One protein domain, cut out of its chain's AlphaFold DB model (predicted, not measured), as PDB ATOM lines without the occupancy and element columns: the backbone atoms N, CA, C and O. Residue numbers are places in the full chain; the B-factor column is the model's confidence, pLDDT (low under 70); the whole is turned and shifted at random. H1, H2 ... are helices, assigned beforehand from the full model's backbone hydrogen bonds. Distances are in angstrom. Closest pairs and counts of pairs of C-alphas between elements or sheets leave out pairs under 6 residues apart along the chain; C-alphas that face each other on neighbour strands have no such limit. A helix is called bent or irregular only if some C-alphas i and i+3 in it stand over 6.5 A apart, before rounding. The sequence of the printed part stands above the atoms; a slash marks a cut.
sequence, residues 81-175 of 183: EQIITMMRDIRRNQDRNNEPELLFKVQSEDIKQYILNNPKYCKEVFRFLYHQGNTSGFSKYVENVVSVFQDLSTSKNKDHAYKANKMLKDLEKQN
ATOM      1  N   GLU A  81      46.238  39.156  59.823       81.00
ATOM      2  CA  GLU A  81      45.124  39.204  58.871       81.00
ATOM      3  C   GLU A  81      43.814  39.698  59.497       81.00
ATOM      4  O   GLU A  81      43.067  40.433  58.847       81.00
ATOM      5  N   GLN A  82      43.555  39.379  60.767       80.50
ATOM      6  CA  GLN A  82      42.418  39.935  61.503       80.50
ATOM      7  C   GLN A  82      42.582  41.441  61.729       80.50
ATOM      8  O   GLN A  82      41.626  42.179  61.499       80.50
ATOM      9  N   ILE A  83      43.792  41.923  62.063       85.06
ATOM     10  CA  ILE A  83      44.049  43.375  62.169       85.06
ATOM     11  C   ILE A  83      43.785  44.063  60.841       85.06
ATOM     12  O   ILE A  83      43.106  45.085  60.782       85.06
ATOM     13  N   ILE A  84      44.334  43.504  59.760       86.38
ATOM     14  CA  ILE A  84      44.173  44.059  58.419       86.38
ATOM     15  C   ILE A  84      42.692  44.135  58.047       86.38
ATOM     16  O   ILE A  84      42.254  45.131  57.471       86.38
ATOM     17  N   THR A  85      41.930  43.087  58.349       85.88
ATOM     18  CA  THR A  85      40.492  43.034  58.069       85.88
ATOM     19  C   THR A  85      39.758  44.113  58.858       85.88
ATOM     20  O   THR A  85      39.077  44.934  58.256       85.88
ATOM     21  N   MET A  86      40.044  44.243  60.150       83.25
ATOM     22  CA  MET A  86      39.466  45.279  61.005       83.25
ATOM     23  C   MET A  86      39.796  46.700  60.524       83.25
ATOM     24  O   MET A  86      38.905  47.520  60.347       83.25
ATOM     25  N   MET A  87      41.057  46.994  60.187       87.25
ATOM     26  CA  MET A  87      41.439  48.289  59.597       87.25
ATOM     27  C   MET A  87      40.663  48.603  58.312       87.25
ATOM     28  O   MET A  87      40.367  49.767  58.018       87.25
ATOM     29  N   ARG A  88      40.357  47.576  57.512       86.25
ATOM     30  CA  ARG A  88      39.579  47.725  56.279       86.25
ATOM     31  C   ARG A  88      38.105  47.956  56.571       86.25
ATOM     32  O   ARG A  88      37.519  48.788  55.878       86.25
ATOM     33  N   ASP A  89      37.544  47.274  57.556       83.69
ATOM     34  CA  ASP A  89      36.129  47.361  57.917       83.69
ATOM     35  C   ASP A  89      35.813  48.699  58.603       83.69
ATOM     36  O   ASP A  89      34.895  49.397  58.153       83.69
ATOM     37  N   ILE A  90      36.695  49.168  59.502       81.56
ATOM     38  CA  ILE A  90      36.687  50.540  60.048       81.56
ATOM     39  C   ILE A  90      36.633  51.560  58.905       81.56
ATOM     40  O   ILE A  90      35.820  52.487  58.890       81.56
ATOM     41  N   ARG A  91      37.505  51.402  57.900       80.81
ATOM     42  CA  ARG A  91      37.571  52.321  56.753       80.81
ATOM     43  C   ARG A  91      36.320  52.257  55.872       80.81
ATOM     44  O   ARG A  91      35.998  53.245  55.215       80.81
ATOM     45  N   ARG A  92      35.627  51.118  55.843       78.44
ATOM     46  CA  ARG A  92      34.371  50.917  55.108       78.44
ATOM     47  C   ARG A  92      33.137  51.373  55.897       78.44
ATOM     48  O   ARG A  92      32.049  51.308  55.335       78.44
ATOM     49  N   ASN A  93      33.299  51.880  57.128       68.94
ATOM     50  CA  ASN A  93      32.209  52.264  58.038       68.94
ATOM     51  C   ASN A  93      31.206  51.117  58.285       68.94
ATOM     52  O   ASN A  93      30.012  51.378  58.409       68.94
ATOM     53  N   GLN A  94      31.660  49.856  58.310       57.34
ATOM     54  CA  GLN A  94      30.735  48.721  58.378       57.34
ATOM     55  C   GLN A  94      30.233  48.383  59.791       57.34
ATOM     56  O   GLN A  94      29.092  47.945  59.876       57.34
ATOM     57  N   ASP A  95      30.964  48.666  60.880       52.66
ATOM     58  CA  ASP A  95      30.409  48.636  62.249       52.66
ATOM     59  C   ASP A  95      31.399  49.237  63.267       52.66
ATOM     60  O   ASP A  95      32.469  48.689  63.475       52.66
ATOM     61  N   ARG A  96      31.085  50.362  63.924       57.66
ATOM     62  CA  ARG A  96      32.052  51.070  64.802       57.66
ATOM     63  C   ARG A  96      32.088  50.569  66.244       57.66
ATOM     64  O   ARG A  96      32.848  51.107  67.050       57.66
ATOM     65  N   ASN A  97      31.242  49.608  66.606       55.19
ATOM     66  CA  ASN A  97      30.799  49.528  67.995       55.19
ATOM     67  C   ASN A  97      31.788  48.884  68.978       55.19
ATOM     68  O   ASN A  97      31.571  49.051  70.166       55.19
ATOM     69  N   ASN A  98      32.890  48.257  68.538       61.97
ATOM     70  CA  ASN A  98      33.966  47.775  69.437       61.97
ATOM     71  C   ASN A  98      35.387  47.823  68.817       61.97
ATOM     72  O   ASN A  98      36.368  47.444  69.454       61.97
ATOM     73  N   GLU A  99      35.535  48.274  67.567       66.44
ATOM     74  CA  GLU A  99      36.805  48.232  66.819       66.44
ATOM     75  C   GLU A  99      37.940  49.104  67.410       66.44
ATOM     76  O   GLU A  99      39.096  48.679  67.374       66.44
ATOM     77  N   PRO A 100      37.675  50.293  67.998       67.38
ATOM     78  CA  PRO A 100      38.725  51.088  68.640       67.38
ATOM     79  C   PRO A 100      39.313  50.405  69.876       67.38
ATOM     80  O   PRO A 100      40.534  50.373  70.054       67.38
ATOM     81  N   GLU A 101      38.451  49.780  70.683       69.50
ATOM     82  CA  GLU A 101      38.879  48.986  71.829       69.50
ATOM     83  C   GLU A 101      39.699  47.780  71.414       69.50
ATOM     84  O   GLU A 101      40.524  47.389  72.230       69.50
ATOM     85  N   LEU A 102      39.471  47.251  70.192       72.69
ATOM     86  CA  LEU A 102      40.136  46.122  69.520       72.69
ATOM     87  C   LEU A 102      41.456  46.446  68.792       72.69
ATOM     88  O   LEU A 102      42.237  45.546  68.503       72.69
ATOM     89  N   LEU A 103      41.766  47.716  68.545       78.50
ATOM     90  CA  LEU A 103      43.103  48.126  68.098       78.50
ATOM     91  C   LEU A 103      43.985  48.578  69.267       78.50
ATOM     92  O   LEU A 103      45.200  48.405  69.232       78.50
ATOM     93  N   PHE A 104      43.381  49.096  70.339       75.75
ATOM     94  CA  PHE A 104      44.087  49.626  71.508       75.75
ATOM     95  C   PHE A 104      45.021  48.628  72.212       75.75
ATOM     96  O   PHE A 104      46.073  49.040  72.700       75.75
ATOM     97  N   LYS A 105      44.651  47.345  72.321       74.75
ATOM     98  CA  LYS A 105      45.486  46.346  73.013       74.75
ATOM     99  C   LYS A 105      46.563  45.724  72.110       74.75
ATOM    100  O   LYS A 105      47.327  44.908  72.617       74.75
ATOM    101  N   VAL A 106      46.686  46.125  70.834       81.31
ATOM    102  CA  VAL A 106      47.841  45.735  70.007       81.31
ATOM    103  C   VAL A 106      49.061  46.517  70.502       81.31
ATOM    104  O   VAL A 106      49.087  47.751  70.428       81.31
ATOM    105  N   GLN A 107      50.057  45.807  71.031       82.19
ATOM    106  CA  GLN A 107      51.237  46.426  71.634       82.19
ATOM    107  C   GLN A 107      52.212  46.935  70.565       82.19
ATOM    108  O   GLN A 107      52.244  46.449  69.433       82.19
ATOM    109  N   SER A 108      53.031  47.925  70.922       84.75
ATOM    110  CA  SER A 108      54.032  48.505  70.017       84.75
ATOM    111  C   SER A 108      55.059  47.478  69.524       84.75
ATOM    112  O   SER A 108      55.437  47.526  68.353       84.75
ATOM    113  N   GLU A 109      55.467  46.522  70.365       80.44
ATOM    114  CA  GLU A 109      56.398  45.457  69.966       80.44
ATOM    115  C   GLU A 109      55.794  44.565  68.869       80.44
ATOM    116  O   GLU A 109      56.427  44.350  67.833       80.44
ATOM    117  N   ASP A 110      54.532  44.150  69.017       85.06
ATOM    118  CA  ASP A 110      53.835  43.356  67.999       85.06
ATOM    119  C   ASP A 110      53.689  44.137  66.690       85.06
ATOM    120  O   ASP A 110      54.004  43.631  65.613       85.06
ATOM    121  N   ILE A 111      53.285  45.412  66.772       88.75
ATOM    122  CA  ILE A 111      53.173  46.309  65.610       88.75
ATOM    123  C   ILE A 111      54.506  46.387  64.862       88.75
ATOM    124  O   ILE A 111      54.524  46.308  63.630       88.75
ATOM    125  N   LYS A 112      55.625  46.515  65.583       87.19
ATOM    126  CA  LYS A 112      56.968  46.559  64.997       87.19
ATOM    127  C   LYS A 112      57.304  45.264  64.271       87.19
ATOM    128  O   LYS A 112      57.699  45.323  63.103       87.19
ATOM    129  N   GLN A 113      57.096  44.110  64.903       84.44
ATOM    130  CA  GLN A 113      57.329  42.811  64.265       84.44
ATOM    131  C   GLN A 113      56.440  42.621  63.029       84.44
ATOM    132  O   GLN A 113      56.917  42.189  61.977       84.44
ATOM    133  N   TYR A 114      55.165  43.006  63.099       85.81
ATOM    134  CA  TYR A 114      54.237  42.907  61.973       85.81
ATOM    135  C   TYR A 114      54.606  43.840  60.817       85.81
ATOM    136  O   TYR A 114      54.518  43.433  59.660       85.81
ATOM    137  N   ILE A 115      55.058  45.066  61.093       84.44
ATOM    138  CA  ILE A 115      55.533  45.997  60.058       84.44
ATOM    139  C   ILE A 115      56.760  45.435  59.333       84.44
ATOM    140  O   ILE A 115      56.826  45.519  58.107       84.44
ATOM    141  N   LEU A 116      57.710  44.863  60.076       78.19
ATOM    142  CA  LEU A 116      58.952  44.325  59.520       78.19
ATOM    143  C   LEU A 116      58.725  43.050  58.701       78.19
ATOM    144  O   LEU A 116      59.306  42.898  57.627       78.19
ATOM    145  N   ASN A 117      57.860  42.161  59.187       79.06
ATOM    146  CA  ASN A 117      57.694  40.823  58.620       79.06
ATOM    147  C   ASN A 117      56.514  40.713  57.641       79.06
ATOM    148  O   ASN A 117      56.417  39.730  56.907       79.06
ATOM    149  N   ASN A 118      55.610  41.701  57.594       78.44
ATOM    150  CA  ASN A 118      54.421  41.658  56.747       78.44
ATOM    151  C   ASN A 118      54.222  42.971  55.953       78.44
ATOM    152  O   ASN A 118      53.599  43.927  56.430       78.44
ATOM    153  N   PRO A 119      54.666  43.022  54.679       76.69
ATOM    154  CA  PRO A 119      54.514  44.207  53.828       76.69
ATOM    155  C   PRO A 119      53.058  44.642  53.614       76.69
ATOM    156  O   PRO A 119      52.775  45.828  53.429       76.69
ATOM    157  N   LYS A 120      52.118  43.689  53.634       83.00
ATOM    158  CA  LYS A 120      50.683  43.969  53.507       83.00
ATOM    159  C   LYS A 120      50.171  44.676  54.760       83.00
ATOM    160  O   LYS A 120      49.460  45.664  54.616       83.00
ATOM    161  N   TYR A 121      50.585  44.242  55.948       87.12
ATOM    162  CA  TYR A 121      50.272  44.926  57.203       87.12
ATOM    163  C   TYR A 121      50.785  46.364  57.204       87.12
ATOM    164  O   TYR A 121      49.996  47.290  57.366       87.12
ATOM    165  N   CYS A 122      52.073  46.565  56.911       83.50
ATOM    166  CA  CYS A 122      52.682  47.897  56.853       83.50
ATOM    167  C   CYS A 122      51.909  48.851  55.916       83.50
ATOM    168  O   CYS A 122      51.618  49.998  56.263       83.50
ATOM    169  N   LYS A 123      51.492  48.352  54.745       83.81
ATOM    170  CA  LYS A 123      50.674  49.110  53.791       83.81
ATOM    171  C   LYS A 123      49.291  49.474  54.339       83.81
ATOM    172  O   LYS A 123      48.814  50.580  54.084       83.81
ATOM    173  N   GLU A 124      48.623  48.553  55.026       89.50
ATOM    174  CA  GLU A 124      47.284  48.796  55.578       89.50
ATOM    175  C   GLU A 124      47.335  49.709  56.806       89.50
ATOM    176  O   GLU A 124      46.492  50.592  56.907       89.50
ATOM    177  N   VAL A 125      48.374  49.612  57.638       91.50
ATOM    178  CA  VAL A 125      48.653  50.562  58.726       91.50
ATOM    179  C   VAL A 125      48.785  51.987  58.189       91.50
ATOM    180  O   VAL A 125      48.111  52.897  58.669       91.50
ATOM    181  N   PHE A 126      49.596  52.195  57.146       88.69
ATOM    182  CA  PHE A 126      49.753  53.523  56.549       88.69
ATOM    183  C   PHE A 126      48.422  54.076  56.017       88.69
ATOM    184  O   PHE A 126      48.074  55.233  56.258       88.69
ATOM    185  N   ARG A 127      47.637  53.241  55.324       89.00
ATOM    186  CA  ARG A 127      46.299  53.621  54.840       89.00
ATOM    187  C   ARG A 127      45.350  53.935  55.987       89.00
ATOM    188  O   ARG A 127      44.587  54.891  55.892       89.00
ATOM    189  N   PHE A 128      45.388  53.136  57.045       91.38
ATOM    190  CA  PHE A 128      44.577  53.341  58.228       91.38
ATOM    191  C   PHE A 128      44.871  54.709  58.842       91.38
ATOM    192  O   PHE A 128      43.952  55.513  58.955       91.38
ATOM    193  N   LEU A 129      46.141  55.027  59.115       91.75
ATOM    194  CA  LEU A 129      46.548  56.338  59.630       91.75
ATOM    195  C   LEU A 129      46.150  57.483  58.694       91.75
ATOM    196  O   LEU A 129      45.661  58.515  59.145       91.75
ATOM    197  N   TYR A 130      46.268  57.293  57.381       89.31
ATOM    198  CA  TYR A 130      45.849  58.304  56.413       89.31
ATOM    199  C   TYR A 130      44.356  58.670  56.533       89.31
ATOM    200  O   TYR A 130      43.969  59.828  56.348       89.31
ATOM    201  N   HIS A 131      43.500  57.697  56.853       87.25
ATOM    202  CA  HIS A 131      42.060  57.911  56.984       87.25
ATOM    203  C   HIS A 131      41.615  58.239  58.416       87.25
ATOM    204  O   HIS A 131      40.721  59.063  58.581       87.25
ATOM    205  N   GLN A 132      42.229  57.618  59.422       87.31
ATOM    206  CA  GLN A 132      41.766  57.590  60.814       87.31
ATOM    207  C   GLN A 132      42.778  58.157  61.820       87.31
ATOM    208  O   GLN A 132      42.496  58.162  63.012       87.31
ATOM    209  N   GLY A 133      43.934  58.659  61.376       85.75
ATOM    210  CA  GLY A 133      45.013  59.112  62.262       85.75
ATOM    211  C   GLY A 133      44.641  60.257  63.213       85.75
ATOM    212  O   GLY A 133      45.205  60.359  64.294       85.75
ATOM    213  N   ASN A 134      43.623  61.055  62.866       85.69
ATOM    214  CA  ASN A 134      43.098  62.131  63.721       85.69
ATOM    215  C   ASN A 134      41.816  61.753  64.471       85.69
ATOM    216  O   ASN A 134      41.217  62.591  65.146       85.69
ATOM    217  N   THR A 135      41.324  60.533  64.292       84.44
ATOM    218  CA  THR A 135      40.081  60.099  64.919       84.44
ATOM    219  C   THR A 135      40.376  59.764  66.376       84.44
ATOM    220  O   THR A 135      41.118  58.824  66.660       84.44
ATOM    221  N   SER A 136      39.777  60.514  67.305       80.25
ATOM    222  CA  SER A 136      40.059  60.426  68.748       80.25
ATOM    223  C   SER A 136      39.913  59.018  69.328       80.25
ATOM    224  O   SER A 136      40.683  58.648  70.207       80.25
ATOM    225  N   GLY A 137      38.990  58.207  68.802       83.00
ATOM    226  CA  GLY A 137      38.810  56.816  69.230       83.00
ATOM    227  C   GLY A 137      40.036  55.920  69.005       83.00
ATOM    228  O   GLY A 137      40.179  54.917  69.692       83.00
ATOM    229  N   PHE A 138      40.941  56.279  68.091       86.75
ATOM    230  CA  PHE A 138      42.115  55.471  67.745       86.75
ATOM    231  C   PHE A 138      43.442  56.064  68.236       86.75
ATOM    232  O   PHE A 138      44.491  55.530  67.882       86.75
ATOM    233  N   SER A 139      43.424  57.130  69.046       86.94
ATOM    234  CA  SER A 139      44.628  57.884  69.438       86.94
ATOM    235  C   SER A 139      45.753  56.995  69.968       86.94
ATOM    236  O   SER A 139      46.865  57.059  69.463       86.94
ATOM    237  N   LYS A 140      45.464  56.079  70.895       87.44
ATOM    238  CA  LYS A 140      46.483  55.177  71.453       87.44
ATOM    239  C   LYS A 140      47.078  54.215  70.419       87.44
ATOM    240  O   LYS A 140      48.279  53.962  70.426       87.44
ATOM    241  N   TYR A 141      46.266  53.690  69.502       89.00
ATOM    242  CA  TYR A 141      46.799  52.860  68.421       89.00
ATOM    243  C   TYR A 141      47.685  53.689  67.477       89.00
ATOM    244  O   TYR A 141      48.765  53.245  67.091       89.00
ATOM    245  N   VAL A 142      47.263  54.919  67.159       91.38
ATOM    246  CA  VAL A 142      48.052  55.878  66.371       91.38
ATOM    247  C   VAL A 142      49.388  56.172  67.057       91.38
ATOM    248  O   VAL A 142      50.424  56.079  66.406       91.38
ATOM    249  N   GLU A 143      49.385  56.441  68.363       90.44
ATOM    250  CA  GLU A 143      50.584  56.677  69.176       90.44
ATOM    251  C   GLU A 143      51.560  55.499  69.120       90.44
ATOM    252  O   GLU A 143      52.743  55.693  68.830       90.44
ATOM    253  N   ASN A 144      51.063  54.273  69.317       91.94
ATOM    254  CA  ASN A 144      51.887  53.067  69.242       91.94
ATOM    255  C   ASN A 144      52.540  52.921  67.860       91.94
ATOM    256  O   ASN A 144      53.742  52.673  67.764       91.94
ATOM    257  N   VAL A 145      51.774  53.103  66.781       92.94
ATOM    258  CA  VAL A 145      52.301  52.995  65.412       92.94
ATOM    259  C   VAL A 145      53.308  54.106  65.104       92.94
ATOM    260  O   VAL A 145      54.346  53.835  64.497       92.94
ATOM    261  N   VAL A 146      53.030  55.348  65.508       93.12
ATOM    262  CA  VAL A 146      53.947  56.478  65.294       93.12
ATOM    263  C   VAL A 146      55.258  56.242  66.034       93.12
ATOM    264  O   VAL A 146      56.315  56.387  65.423       93.12
ATOM    265  N   SER A 147      55.202  55.786  67.288       93.06
ATOM    266  CA  SER A 147      56.391  55.421  68.065       93.06
ATOM    267  C   SER A 147      57.220  54.339  67.363       93.06
ATOM    268  O   SER A 147      58.436  54.481  67.222       93.06
ATOM    269  N   VAL A 148      56.569  53.307  66.817       94.19
ATOM    270  CA  VAL A 148      57.250  52.261  66.039       94.19
ATOM    271  C   VAL A 148      57.907  52.825  64.780       94.19
ATOM    272  O   VAL A 148      59.053  52.488  64.482       94.19
ATOM    273  N   PHE A 149      57.229  53.697  64.028       93.00
ATOM    274  CA  PHE A 149      57.848  54.329  62.863       93.00
ATOM    275  C   PHE A 149      59.017  55.240  63.244       93.00
ATOM    276  O   PHE A 149      59.998  55.286  62.503       93.00
ATOM    277  N   GLN A 150      58.964  55.924  64.383       93.94
ATOM    278  CA  GLN A 150      60.070  56.747  64.870       93.94
ATOM    279  C   GLN A 150      61.285  55.900  65.240       93.94
ATOM    280  O   GLN A 150      62.384  56.185  64.766       93.94
ATOM    281  N   ASP A 151      61.087  54.813  65.982       92.56
ATOM    282  CA  ASP A 151      62.152  53.856  66.289       92.56
ATOM    283  C   ASP A 151      62.778  53.298  64.994       92.56
ATOM    284  O   ASP A 151      63.983  53.433  64.754       92.56
ATOM    285  N   LEU A 152      61.947  52.808  64.065       88.50
ATOM    286  CA  LEU A 152      62.407  52.308  62.766       88.50
ATOM    287  C   LEU A 152      63.131  53.372  61.932       88.50
ATOM    288  O   LEU A 152      64.071  53.028  61.215       88.50
ATOM    289  N   SER A 153      62.749  54.648  62.043       90.94
ATOM    290  CA  SER A 153      63.386  55.766  61.333       90.94
ATOM    291  C   SER A 153      64.850  55.984  61.733       90.94
ATOM    292  O   SER A 153      65.624  56.528  60.942       90.94
ATOM    293  N   THR A 154      65.229  55.515  62.925       91.50
ATOM    294  CA  THR A 154      66.591  55.582  63.480       91.50
ATOM    295  C   THR A 154      67.336  54.244  63.413       91.50
ATOM    296  O   THR A 154      68.478  54.132  63.863       91.50
ATOM    297  N   SER A 155      66.723  53.216  62.814       87.75
ATOM    298  CA  SER A 155      67.304  51.879  62.697       87.75
ATOM    299  C   SER A 155      68.618  51.872  61.904       87.75
ATOM    300  O   SER A 155      68.770  52.562  60.896       87.75
ATOM    301  N   LYS A 156      69.550  50.987  62.290       84.50
ATOM    302  CA  LYS A 156      70.775  50.708  61.514       84.50
ATOM    303  C   LYS A 156      70.473  50.179  60.104       84.50
ATOM    304  O   LYS A 156      71.305  50.318  59.207       84.50
ATOM    305  N   ASN A 157      69.301  49.572  59.896       86.94
ATOM    306  CA  ASN A 157      68.857  49.167  58.568       86.94
ATOM    307  C   ASN A 157      68.396  50.402  57.777       86.94
ATOM    308  O   ASN A 157      67.312  50.938  58.007       86.94
ATOM    309  N   LYS A 158      69.220  50.823  56.810       81.31
ATOM    310  CA  LYS A 158      68.990  52.026  55.992       81.31
ATOM    311  C   LYS A 158      67.676  52.000  55.209       81.31
ATOM    312  O   LYS A 158      67.081  53.055  55.013       81.31
ATOM    313  N   ASP A 159      67.224  50.828  54.761       78.44
ATOM    314  CA  ASP A 159      65.967  50.700  54.019       78.44
ATOM    315  C   ASP A 159      64.758  50.921  54.939       78.44
ATOM    316  O   ASP A 159      63.867  51.709  54.616       78.44
ATOM    317  N   HIS A 160      64.772  50.308  56.127       80.69
ATOM    318  CA  HIS A 160      63.735  50.526  57.140       80.69
ATOM    319  C   HIS A 160      63.697  51.992  57.580       80.69
ATOM    320  O   HIS A 160      62.630  52.607  57.575       80.69
ATOM    321  N   ALA A 161      64.869  52.570  57.861       79.00
ATOM    322  CA  ALA A 161      65.005  53.968  58.241       79.00
ATOM    323  C   ALA A 161      64.451  54.910  57.167       79.00
ATOM    324  O   ALA A 161      63.674  55.817  57.469       79.00
ATOM    325  N   TYR A 162      64.795  54.684  55.896       80.25
ATOM    326  CA  TYR A 162      64.296  55.488  54.784       80.25
ATOM    327  C   TYR A 162      62.771  55.389  54.635       80.25
ATOM    328  O   TYR A 162      62.090  56.414  54.539       80.25
ATOM    329  N   LYS A 163      62.220  54.169  54.643       82.62
ATOM    330  CA  LYS A 163      60.778  53.932  54.472       82.62
ATOM    331  C   LYS A 163      59.960  54.534  55.611       82.62
ATOM    332  O   LYS A 163      58.981  55.224  55.334       82.62
ATOM    333  N   ALA A 164      60.383  54.336  56.859       87.06
ATOM    334  CA  ALA A 164      59.696  54.883  58.024       87.06
ATOM    335  C   ALA A 164      59.726  56.421  58.032       87.06
ATOM    336  O   ALA A 164      58.682  57.054  58.182       87.06
ATOM    337  N   ASN A 165      60.883  57.032  57.737       88.31
ATOM    338  CA  ASN A 165      61.000  58.487  57.585       88.31
ATOM    339  C   ASN A 165      60.068  59.040  56.502       88.31
ATOM    340  O   ASN A 165      59.463  60.098  56.676       88.31
ATOM    341  N   LYS A 166      59.958  58.341  55.368       88.31
ATOM    342  CA  LYS A 166      59.064  58.745  54.282       88.31
ATOM    343  C   LYS A 166      57.598  58.690  54.719       88.31
ATOM    344  O   LYS A 166      56.880  59.659  54.507       88.31
ATOM    345  N   MET A 167      57.179  57.601  55.364       89.44
ATOM    346  CA  MET A 167      55.805  57.442  55.855       89.44
ATOM    347  C   MET A 167      55.434  58.505  56.891       89.44
ATOM    348  O   MET A 167      54.374  59.111  56.766       89.44
ATOM    349  N   LEU A 168      56.314  58.780  57.862       92.25
ATOM    350  CA  LEU A 168      56.099  59.834  58.857       92.25
ATOM    351  C   LEU A 168      55.918  61.202  58.190       92.25
ATOM    352  O   LEU A 168      54.909  61.860  58.424       92.25
ATOM    353  N   LYS A 169      56.831  61.588  57.288       91.81
ATOM    354  CA  LYS A 169      56.741  62.865  56.558       91.81
ATOM    355  C   LYS A 169      55.459  62.984  55.736       91.81
ATOM    356  O   LYS A 169      54.852  64.054  55.703       91.81
ATOM    357  N   ASP A 170      55.051  61.906  55.069       89.38
ATOM    358  CA  ASP A 170      53.828  61.892  54.265       89.38
ATOM    359  C   ASP A 170      52.577  62.053  55.148       89.38
ATOM    360  O   ASP A 170      51.673  62.809  54.790       89.38
ATOM    361  N   LEU A 171      52.531  61.403  56.315       91.38
ATOM    362  CA  LEU A 171      51.423  61.528  57.270       91.38
ATOM    363  C   LEU A 171      51.378  62.912  57.936       91.38
ATOM    364  O   LEU A 171      50.298  63.496  58.035       91.38
ATOM    365  N   GLU A 172      52.528  63.464  58.334       91.38
ATOM    366  CA  GLU A 172      52.648  64.824  58.884       91.38
ATOM    367  C   GLU A 172      52.173  65.871  57.872       91.38
ATOM    368  O   GLU A 172      51.341  66.717  58.190       91.38
ATOM    369  N   LYS A 173      52.634  65.779  56.616       91.56
ATOM    370  CA  LYS A 173      52.241  66.701  55.537       91.56
ATOM    371  C   LYS A 173      50.730  66.716  55.301       91.56
ATOM    372  O   LYS A 173      50.179  67.728  54.878       91.56
ATOM    373  N   GLN A 174      50.070  65.589  55.543       87.69
ATOM    374  CA  GLN A 174      48.628  65.416  55.375       87.69
ATOM    375  C   GLN A 174      47.842  65.723  56.661       87.69
ATOM    376  O   GLN A 174      46.632  65.482  56.706       87.69
ATOM    377  N   ASN A 175      48.516  66.241  57.696       87.88
ATOM    378  CA  ASN A 175      47.978  66.497  59.029       87.88
ATOM    379  C   ASN A 175      47.286  65.263  59.621       87.88
ATOM    380  O   ASN A 175      46.197  65.398  60.162       87.88
TER     381      ASN A 175
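AT A GLANCE: This is residues 81 to 175 of the 183 residues of an uncharacterized protein of hydrothermal vent metagenome (UniProt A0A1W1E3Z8). Helices H1, H4 and H6 make a loose row, with H2 and H5 in a second layer over one side of it and H3 crossing between the layers at one edge. H5 runs along the long axis from beside H2, and H6 folds back on it as a helical hairpin whose turn, residues 154 to 157, lies at one end of that axis, while H1 and H2 lie toward the other end. The printed part has 95 residues, with six named helices, H1 to H6 in order, and no named strand; the class is all helix. It is compact, with a radius of gyration of the C-alphas of 12.8 A, and spans 40 by 26 by 19 A.

IN THESE COORDINATES: H1, residues 81 to 91, begins at C-alpha 81 (45.124, 39.204, 58.871) and is 15.3 A long. H2 is residues 99 to 104, 8.8 A, and H3 residues 108 to 117, 14.2 A. H4, residues 119 to 132, measures 19.8 A. H5, residues 136 to 153, measures 24.9 A; it is irregular, with C-alphas 137 and 140 8.2 A apart, and has a kink of 31 degrees near residue 143. H6, residues 158 to 173, measures 22.3 A and ends at C-alpha 173 (52.241, 66.701, 55.537).

HOW THE PARTS SIT: H1 touches H4 at a shallow tilt of 24 degrees, the same way, the closest C-alphas being Met 87 and Phe 128, 6.1 A. H2 touches residues 137 to 141 of H5, closest at C-alphas 104 and 141, 5.2 A. H3 touches residues 144 to 148 of H5, closest at C-alphas 108 and 144, 5.1 A. H1 and H3 are apart. Every O i to N i+4 pair is within hydrogen-bond range in H1, H2, H3, H4 and H6, and 12 of 14 in H5.

THE WHOLE: The C-alphas farthest apart, Asn 97 and Lys 156, are 40.5 A apart. The printed part has no cut, and no link is long. Residues 93 to 101 have pLDDT under 70.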